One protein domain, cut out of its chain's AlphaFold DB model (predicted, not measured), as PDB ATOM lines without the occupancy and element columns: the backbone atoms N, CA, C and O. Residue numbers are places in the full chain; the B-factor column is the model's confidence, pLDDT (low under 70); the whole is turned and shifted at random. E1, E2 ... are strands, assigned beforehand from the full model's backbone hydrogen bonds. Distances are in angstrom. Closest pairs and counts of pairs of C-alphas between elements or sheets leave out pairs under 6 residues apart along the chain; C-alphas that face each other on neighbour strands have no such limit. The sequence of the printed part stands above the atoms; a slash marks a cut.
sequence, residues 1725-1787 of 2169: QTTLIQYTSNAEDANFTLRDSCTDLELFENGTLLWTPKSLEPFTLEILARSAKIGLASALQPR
ATOM      1  N   GLN A1725     -47.145 -22.498 -33.964       94.41
ATOM      2  CA  GLN A1725     -45.698 -22.281 -33.959       94.41
ATOM      3  C   GLN A1725     -45.229 -21.826 -32.574       94.41
ATOM      4  O   GLN A1725     -45.664 -20.794 -32.063       94.41
ATOM      5  N   THR A1726     -44.324 -22.588 -31.957       94.53
ATOM      6  CA  THR A1726     -43.745 -22.224 -30.656       94.53
ATOM      7  C   THR A1726     -42.826 -21.017 -30.799       94.53
ATOM      8  O   THR A1726     -41.773 -21.102 -31.430       94.53
ATOM      9  N   THR A1727     -43.200 -19.908 -30.169       93.56
ATOM     10  CA  THR A1727     -42.389 -18.689 -30.085       93.56
ATOM     11  C   THR A1727     -41.694 -18.631 -28.728       93.56
ATOM     12  O   THR A1727     -42.327 -18.873 -27.701       93.56
ATOM     13  N   LEU A1728     -40.396 -18.315 -28.721       94.64
ATOM     14  CA  LEU A1728     -39.579 -18.161 -27.514       94.64
ATOM     15  C   LEU A1728     -39.292 -16.675 -27.277       94.64
ATOM     16  O   LEU A1728     -38.702 -16.009 -28.127       94.64
ATOM     17  N   ILE A1729     -39.681 -16.170 -26.108       94.25
ATOM     18  CA  ILE A1729     -39.486 -14.784 -25.679       94.25
ATOM     19  C   ILE A1729     -38.668 -14.790 -24.389       94.25
ATOM     20  O   ILE A1729     -38.998 -15.503 -23.447       94.25
ATOM     21  N   GLN A1730     -37.607 -13.985 -24.323       94.70
ATOM     22  CA  GLN A1730     -36.804 -13.850 -23.109       94.70
ATOM     23  C   GLN A1730     -37.152 -12.560 -22.362       94.70
ATOM     24  O   GLN A1730     -36.964 -11.459 -22.883       94.70
ATOM     25  N   TYR A1731     -37.584 -12.708 -21.113       95.38
ATOM     26  CA  TYR A1731     -37.639 -11.633 -20.127       95.38
ATOM     27  C   TYR A1731     -36.412 -11.692 -19.210       95.38
ATOM     28  O   TYR A1731     -35.796 -12.741 -19.019       95.38
ATOM     29  N   THR A1732     -36.010 -10.542 -18.672       95.11
ATOM     30  CA  THR A1732     -34.834 -10.396 -17.799       95.11
ATOM     31  C   THR A1732     -35.112  -9.394 -16.683       95.11
ATOM     32  O   THR A1732     -35.966  -8.516 -16.831       95.11
ATOM     33  N   SER A1733     -34.396  -9.504 -15.562       94.30
ATOM     34  CA  SER A1733     -34.538  -8.600 -14.416       94.30
ATOM     35  C   SER A1733     -33.220  -7.934 -14.025       94.30
ATOM     36  O   SER A1733     -32.144  -8.404 -14.389       94.30
ATOM     37  N   ASN A1734     -33.309  -6.832 -13.277       91.82
ATOM     38  CA  ASN A1734     -32.166  -6.190 -12.627       91.82
ATOM     39  C   ASN A1734     -31.740  -6.881 -11.315       91.82
ATOM     40  O   ASN A1734     -30.655  -6.589 -10.817       91.82
ATOM     41  N   ALA A1735     -32.573  -7.761 -10.750       90.85
ATOM     42  CA  ALA A1735     -32.256  -8.532  -9.552       90.85
ATOM     43  C   ALA A1735     -31.822  -9.960  -9.924       90.85
ATOM     44  O   ALA A1735     -32.564 -10.680 -10.590       90.85
ATOM     45  N   GLU A1736     -30.634 -10.378  -9.466       87.56
ATOM     46  CA  GLU A1736     -30.089 -11.731  -9.697       87.56
ATOM     47  C   GLU A1736     -30.936 -12.840  -9.026       87.56
ATOM     48  O   GLU A1736     -30.816 -14.006  -9.386       87.56
ATOM     49  N   ASP A1737     -31.797 -12.479  -8.067       90.43
ATOM     50  CA  ASP A1737     -32.678 -13.367  -7.296       90.43
ATOM     51  C   ASP A1737     -34.178 -13.231  -7.655       90.43
ATOM     52  O   ASP A1737     -35.046 -13.614  -6.865       90.43
ATOM     53  N   ALA A1738     -34.498 -12.653  -8.818       92.19
ATOM     54  CA  ALA A1738     -35.870 -12.565  -9.314       92.19
ATOM     55  C   ALA A1738     -36.358 -13.911  -9.877       92.19
ATOM     56  O   ALA A1738     -35.818 -14.400 -10.867       92.19
ATOM     57  N   ASN A1739     -37.422 -14.463  -9.292       93.34
ATOM     58  CA  ASN A1739     -38.169 -15.581  -9.866       93.34
ATOM     59  C   ASN A1739     -39.325 -15.044 -10.733       93.34
ATOM     60  O   ASN A1739     -40.052 -14.139 -10.303       93.34
ATOM     61  N   PHE A1740     -39.474 -15.591 -11.940       94.55
ATOM     62  CA  PHE A1740     -40.527 -15.261 -12.899       94.55
ATOM     63  C   PHE A1740     -41.694 -16.255 -12.825       94.55
ATOM     64  O   PHE A1740     -41.502 -17.459 -12.982       94.55
ATOM     65  N   THR A1741     -42.920 -15.754 -12.649       93.21
ATOM     66  CA  THR A1741     -44.139 -16.580 -12.587       93.21
ATOM     67  C   THR A1741     -45.292 -15.978 -13.388       93.21
ATOM     68  O   THR A1741     -45.357 -14.773 -13.621       93.21
ATOM     69  N   LEU A1742     -46.221 -16.825 -13.837       90.60
ATOM     70  CA  LEU A1742     -47.499 -16.386 -14.401       90.60
ATOM     71  C   LEU A1742     -48.507 -16.195 -13.266       90.60
ATOM     72  O   LEU A1742     -48.528 -16.990 -12.324       90.60
ATOM     73  N   ARG A1743     -49.357 -15.165 -13.353       84.69
ATOM     74  CA  ARG A1743     -50.503 -15.017 -12.436       84.69
ATOM     75  C   ARG A1743     -51.562 -16.090 -12.687       84.69
ATOM     76  O   ARG A1743     -51.957 -16.770 -11.745       84.69
ATOM     77  N   ASP A1744     -51.977 -16.231 -13.941       80.38
ATOM     78  CA  ASP A1744     -52.996 -17.178 -14.386       80.38
ATOM     79  C   ASP A1744     -52.350 -18.228 -15.301       80.38
ATOM     80  O   ASP A1744     -51.514 -17.899 -16.147       80.38
ATOM     81  N   SER A1745     -52.713 -19.501 -15.136       72.73
ATOM     82  CA  SER A1745     -52.192 -20.595 -15.961       72.73
ATOM     83  C   SER A1745     -52.978 -20.743 -17.268       72.73
ATOM     84  O   SER A1745     -54.204 -20.661 -17.298       72.73
ATOM     85  N   CYS A1746     -52.266 -20.999 -18.368       77.81
ATOM     86  CA  CYS A1746     -52.839 -21.212 -19.697       77.81
ATOM     87  C   CYS A1746     -52.126 -22.392 -20.374       77.81
ATOM     88  O   CYS A1746     -50.905 -22.498 -20.303       77.81
ATOM     89  N   THR A1747     -52.869 -23.273 -21.048       80.40
ATOM     90  CA  THR A1747     -52.360 -24.526 -21.650       80.40
ATOM     91  C   THR A1747     -51.410 -24.336 -22.837       80.40
ATOM     92  O   THR A1747     -50.849 -25.305 -23.354       80.40
ATOM     93  N   ASP A1748     -51.265 -23.098 -23.301       87.73
ATOM     94  CA  ASP A1748     -50.470 -22.721 -24.467       87.73
ATOM     95  C   ASP A1748     -49.202 -21.938 -24.087       87.73
ATOM     96  O   ASP A1748     -48.406 -21.629 -24.971       87.73
ATOM     97  N   LEU A1749     -49.007 -21.636 -22.795       89.81
ATOM     98  CA  LEU A1749     -47.941 -20.782 -22.265       89.81
ATOM     99  C   LEU A1749     -47.135 -21.507 -21.176       89.81
ATOM    100  O   LEU A1749     -47.676 -21.857 -20.128       89.81
ATOM    101  N   GLU A1750     -45.827 -21.646 -21.386       90.93
ATOM    102  CA  GLU A1750     -44.881 -22.143 -20.379       90.93
ATOM    103  C   GLU A1750     -43.870 -21.041 -20.042       90.93
ATOM    104  O   GLU A1750     -43.117 -20.596 -20.907       90.93
ATOM    105  N   LEU A1751     -43.847 -20.587 -18.786       92.38
ATOM    106  CA  LEU A1751     -42.855 -19.636 -18.277       92.38
ATOM    107  C   LEU A1751     -41.918 -20.357 -17.306       92.38
ATOM    108  O   LEU A1751     -42.367 -20.926 -16.312       92.38
ATOM    109  N   PHE A1752     -40.622 -20.295 -17.584       91.88
ATOM    110  CA  PHE A1752     -39.577 -20.816 -16.713       91.88
ATOM    111  C   PHE A1752     -39.104 -19.737 -15.725       91.88
ATOM    112  O   PHE A1752     -39.103 -18.547 -16.044       91.88
ATOM    113  N   GLU A1753     -38.631 -20.151 -14.543       89.09
ATOM    114  CA  GLU A1753     -38.193 -19.245 -13.460       89.09
ATOM    115  C   GLU A1753     -37.079 -18.263 -13.881       89.09
ATOM    116  O   GLU A1753     -36.910 -17.215 -13.265       89.09
ATOM    117  N   ASN A1754     -36.338 -18.580 -14.950       89.53
ATOM    118  CA  ASN A1754     -35.292 -17.744 -15.550       89.53
ATOM    119  C   ASN A1754     -35.825 -16.631 -16.487       89.53
ATOM    120  O   ASN A1754     -35.024 -15.953 -17.133       89.53
ATOM    121  N   GLY A1755     -37.145 -16.490 -16.637       92.08
ATOM    122  CA  GLY A1755     -37.783 -15.515 -17.525       92.08
ATOM    123  C   GLY A1755     -37.905 -15.939 -18.994       92.08
ATOM    124  O   GLY A1755     -38.341 -15.128 -19.813       92.08
ATOM    125  N   THR A1756     -37.543 -17.173 -19.368       94.38
ATOM    126  CA  THR A1756     -37.854 -17.706 -20.705       94.38
ATOM    127  C   THR A1756     -39.341 -18.058 -20.779       94.38
ATOM    128  O   THR A1756     -39.815 -18.893 -20.012       94.38
ATOM    129  N   LEU A1757     -40.070 -17.448 -21.713       94.46
ATOM    130  CA  LEU A1757     -41.466 -17.746 -22.026       94.46
ATOM    131  C   LEU A1757     -41.549 -18.484 -23.368       94.46
ATOM    132  O   LEU A1757     -41.061 -17.981 -24.382       94.46
ATOM    133  N   LEU A1758     -42.208 -19.639 -23.385       94.31
ATOM    134  CA  LEU A1758     -42.669 -20.315 -24.594       94.31
ATOM    135  C   LEU A1758     -44.168 -20.065 -24.772       94.31
ATOM    136  O   LEU A1758     -44.942 -20.225 -23.828       94.31
ATOM    137  N   TRP A1759     -44.583 -19.711 -25.988       93.87
ATOM    138  CA  TRP A1759     -45.992 -19.629 -26.376       93.87
ATOM    139  C   TRP A1759     -46.236 -20.429 -27.656       93.87
ATOM    140  O   TRP A1759     -45.597 -20.171 -28.675       93.87
ATOM    141  N   THR A1760     -47.178 -21.370 -27.614       94.20
ATOM    142  CA  THR A1760     -47.610 -22.164 -28.774       94.20
ATOM    143  C   THR A1760     -49.131 -22.049 -28.908       94.20
ATOM    144  O   THR A1760     -49.841 -22.874 -28.328       94.20
ATOM    145  N   PRO A1761     -49.660 -21.038 -29.626       93.17
ATOM    146  CA  PRO A1761     -51.102 -20.800 -29.715       93.17
ATOM    147  C   PRO A1761     -51.807 -21.903 -30.518       93.17
ATOM    148  O   PRO A1761     -51.627 -22.020 -31.734       93.17
ATOM    149  N   LYS A1762     -52.625 -22.710 -29.834       89.71
ATOM    150  CA  LYS A1762     -53.410 -23.822 -30.395       89.71
ATOM    151  C   LYS A1762     -54.849 -23.403 -30.703       89.71
ATOM    152  O   LYS A1762     -55.412 -23.853 -31.700       89.71
ATOM    153  N   SER A1763     -55.440 -22.548 -29.864       87.31
ATOM    154  CA  SER A1763     -56.824 -22.067 -29.983       87.31
ATOM    155  C   SER A1763     -56.904 -20.535 -30.094       87.31
ATOM    156  O   SER A1763     -55.889 -19.837 -30.117       87.31
ATOM    157  N   LEU A1764     -58.129 -20.008 -30.196       90.27
ATOM    158  CA  LEU A1764     -58.445 -18.582 -30.047       90.27
ATOM    159  C   LEU A1764     -59.281 -18.343 -28.774       90.27
ATOM    160  O   LEU A1764     -60.184 -17.509 -28.766       90.27
ATOM    161  N   GLU A1765     -59.035 -19.114 -27.714       89.79
ATOM    162  CA  GLU A1765     -59.720 -18.926 -26.432       89.79
ATOM    163  C   GLU A1765     -59.159 -17.695 -25.685       89.79
ATOM    164  O   GLU A1765     -57.946 -17.480 -25.667       89.79
ATOM    165  N   PRO A1766     -60.018 -16.849 -25.085       89.63
ATOM    166  CA  PRO A1766     -59.591 -15.602 -24.454       89.63
ATOM    167  C   PRO A1766     -58.790 -15.847 -23.168       89.63
ATOM    168  O   PRO A1766     -59.323 -16.376 -22.194       89.63
ATOM    169  N   PHE A1767     -57.547 -15.366 -23.123       90.57
ATOM    170  CA  PHE A1767     -56.698 -15.386 -21.926       90.57
ATOM    171  C   PHE A1767     -56.027 -14.027 -21.679       90.57
ATOM    172  O   PHE A1767     -55.888 -13.201 -22.584       90.57
ATOM    173  N   THR A1768     -55.596 -13.791 -20.439       89.57
ATOM    174  CA  THR A1768     -54.819 -12.604 -20.059       89.57
ATOM    175  C   THR A1768     -53.436 -13.030 -19.589       89.57
ATOM    176  O   THR A1768     -53.313 -13.707 -18.575       89.57
ATOM    177  N   LEU A1769     -52.393 -12.639 -20.321       91.19
ATOM    178  CA  LEU A1769     -51.011 -12.890 -19.922       91.19
ATOM    179  C   LEU A1769     -50.530 -11.783 -18.981       91.19
ATOM    180  O   LEU A1769     -50.334 -10.644 -19.398       91.19
ATOM    181  N   GLU A1770     -50.306 -12.133 -17.717       91.79
ATOM    182  CA  GLU A1770     -49.691 -11.259 -16.721       91.79
ATOM    183  C   GLU A1770     -48.470 -11.961 -16.109       91.79
ATOM    184  O   GLU A1770     -48.592 -12.958 -15.390       91.79
ATOM    185  N   ILE A1771     -47.286 -11.444 -16.444       94.03
ATOM    186  CA  ILE A1771     -45.981 -11.941 -16.007       94.03
ATOM    187  C   ILE A1771     -45.604 -11.212 -14.719       94.03
ATOM    188  O   ILE A1771     -45.533  -9.982 -14.696       94.03
ATOM    189  N   LEU A1772     -45.330 -11.964 -13.662       94.14
ATOM    190  CA  LEU A1772     -44.824 -11.469 -12.389       94.14
ATOM    191  C   LEU A1772     -43.323 -11.750 -12.284       94.14
ATOM    192  O   LEU A1772     -42.861 -12.829 -12.653       94.14
ATOM    193  N   ALA A1773     -42.572 -10.807 -11.721       95.15
ATOM    194  CA  ALA A1773     -41.206 -11.038 -11.257       95.15
ATOM    195  C   ALA A1773     -41.112 -10.667  -9.778       95.15
ATOM    196  O   ALA A1773     -41.539  -9.581  -9.379       95.15
ATOM    197  N   ARG A1774     -40.560 -11.562  -8.956       94.42
ATOM    198  CA  ARG A1774     -40.476 -11.393  -7.501       94.42
ATOM    199  C   ARG A1774     -39.077 -11.712  -6.995       94.42
ATOM    200  O   ARG A1774     -38.583 -12.811  -7.224       94.42
ATOM    201  N   SER A1775     -38.462 -10.777  -6.276       92.91
ATOM    202  CA  SER A1775     -37.182 -11.029  -5.602       92.91
ATOM    203  C   SER A1775     -37.404 -11.944  -4.397       92.91
ATOM    204  O   SER A1775     -38.247 -11.659  -3.541       92.91
ATOM    205  N   ALA A1776     -36.625 -13.021  -4.306       88.10
ATOM    206  CA  ALA A1776     -36.620 -13.906  -3.145       88.10
ATOM    207  C   ALA A1776     -36.069 -13.214  -1.881       88.10
ATOM    208  O   ALA A1776     -36.491 -13.533  -0.770       88.10
ATOM    209  N   LYS A1777     -35.148 -12.253  -2.041       87.99
ATOM    210  CA  LYS A1777     -34.473 -11.529  -0.954       87.99
ATOM    211  C   LYS A1777     -35.329 -10.433  -0.315       87.99
ATOM    212  O   LYS A1777     -35.309 -10.311   0.906       87.99
ATOM    213  N   ILE A1778     -36.025  -9.612  -1.111       88.32
ATOM    214  CA  ILE A1778     -36.848  -8.496  -0.592       88.32
ATOM    215  C   ILE A1778     -38.355  -8.781  -0.617       88.32
ATOM    216  O   ILE A1778     -39.136  -8.009  -0.073       88.32
ATOM    217  N   GLY A1779     -38.795  -9.867  -1.257       89.24
ATOM    218  CA  GLY A1779     -40.196 -10.294  -1.283       89.24
ATOM    219  C   GLY A1779     -41.145  -9.423  -2.120       89.24
ATOM    220  O   GLY A1779     -42.258  -9.882  -2.397       89.24
ATOM    221  N   LEU A1780     -40.725  -8.222  -2.542       93.17
ATOM    222  CA  LEU A1780     -41.461  -7.349  -3.458       93.17
ATOM    223  C   LEU A1780     -41.548  -7.947  -4.869       93.17
ATOM    224  O   LEU A1780     -40.637  -8.641  -5.332       93.17
ATOM    225  N   ALA A1781     -42.640  -7.621  -5.560       94.14
ATOM    226  CA  ALA A1781     -42.929  -8.066  -6.915       94.14
ATOM    227  C   ALA A1781     -43.294  -6.897  -7.841       94.14
ATOM    228  O   ALA A1781     -43.790  -5.863  -7.388       94.14
ATOM    229  N   SER A1782     -43.092  -7.098  -9.138       95.32
ATOM    230  CA  SER A1782     -43.618  -6.268 -10.224       95.32
ATOM    231  C   SER A1782     -44.429  -7.125 -11.197       95.32
ATOM    232  O   SER A1782     -44.283  -8.349 -11.223       95.32
ATOM    233  N   ALA A1783     -45.296  -6.482 -11.981       92.97
ATOM    234  CA  ALA A1783     -46.103  -7.120 -13.016       92.97
ATOM    235  C   ALA A1783     -45.851  -6.481 -14.389       92.97
ATOM    236  O   ALA A1783     -45.646  -5.271 -14.501       92.97
ATOM    237  N   LEU A1784     -45.926  -7.293 -15.442       92.24
ATOM    238  CA  LEU A1784     -45.979  -6.860 -16.833       92.24
ATOM    239  C   LEU A1784     -47.105  -7.609 -17.550       92.24
ATOM    240  O   LEU A1784     -47.105  -8.836 -17.610       92.24
ATOM    241  N   GLN A1785     -48.037  -6.861 -18.137       90.83
ATOM    242  CA  GLN A1785     -49.083  -7.384 -19.014       90.83
ATOM    243  C   GLN A1785     -48.724  -7.051 -20.476       90.83
ATOM    244  O   GLN A1785     -49.048  -5.955 -20.944       90.83
ATOM    245  N   PRO A1786     -47.991  -7.922 -21.198       91.47
ATOM    246  CA  PRO A1786     -47.733  -7.725 -22.622       91.47
ATOM    247  C   PRO A1786     -49.015  -7.923 -23.446       91.47
ATOM    248  O   PRO A1786     -49.916  -8.671 -23.064       91.47
ATOM    249  N   ARG A1787     -49.090  -7.282 -24.616       89.85
ATOM    250  CA  ARG A1787     -50.120  -7.588 -25.625       89.85
ATOM    251  C   ARG A1787     -49.744  -8.887 -26.331       89.85
ATOM    252  O   ARG A1787     -48.648  -8.967 -26.880       89.85
TER     253      ARG A1787
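AT A GLANCE: This is residues 1725 to 1787 of the 2169 residues of a protein of Homo sapiens (UniProt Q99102). With little regular structure, this is a rod of two small antiparallel sheets, E1-E4-E3 and E2-E5-E6, near each other only at edges E2 and E3. The E4 to E5 loop makes one end, the E5-E6 hairpin turn the other. The printed part has 63 residues, 25 in six named strands, E1 to E6 along the chain: all strand, compact, radius of gyration of the C-alphas 12.2 A, spans 38 by 19 by 17 A.

HOW THE PARTS SIT: E1, residues 1727 to 1730, is antiparallel to E4, residues 1756 to 1759; N 1727 and O 1759 are 2.8 A apart. E4 forms a hairpin with E3, residues 1749 to 1751; N 1758 to O 1750 is 2.8 A. E2, residues 1738 to 1742, is antiparallel to E5, residues 1771 to 1775; N 1741 to O 1772 is 2.9 A. E5 and E6, residues 1781 to 1784, form a hairpin; N 1784 to O 1771 is 2.8 A. The closest C-alphas of E2 and E3, Thr 1741 and Leu 1751, are 6.6 A apart.

IN THESE COORDINATES: E1 begins at C-alpha 1727 (-42.389, -18.689, -30.085); E6 ends at C-alpha 1784 (-45.979, -6.860, -16.833). E2 is 13.3 A long, E5 13.7 A.

THE WHOLE: The farthest C-alphas, Leu 1764 and Lys 1777, are 38.4 A apart. The E4 to E5 link is long. The printed part has no cut; no printed residue is under 70 in pLDDT.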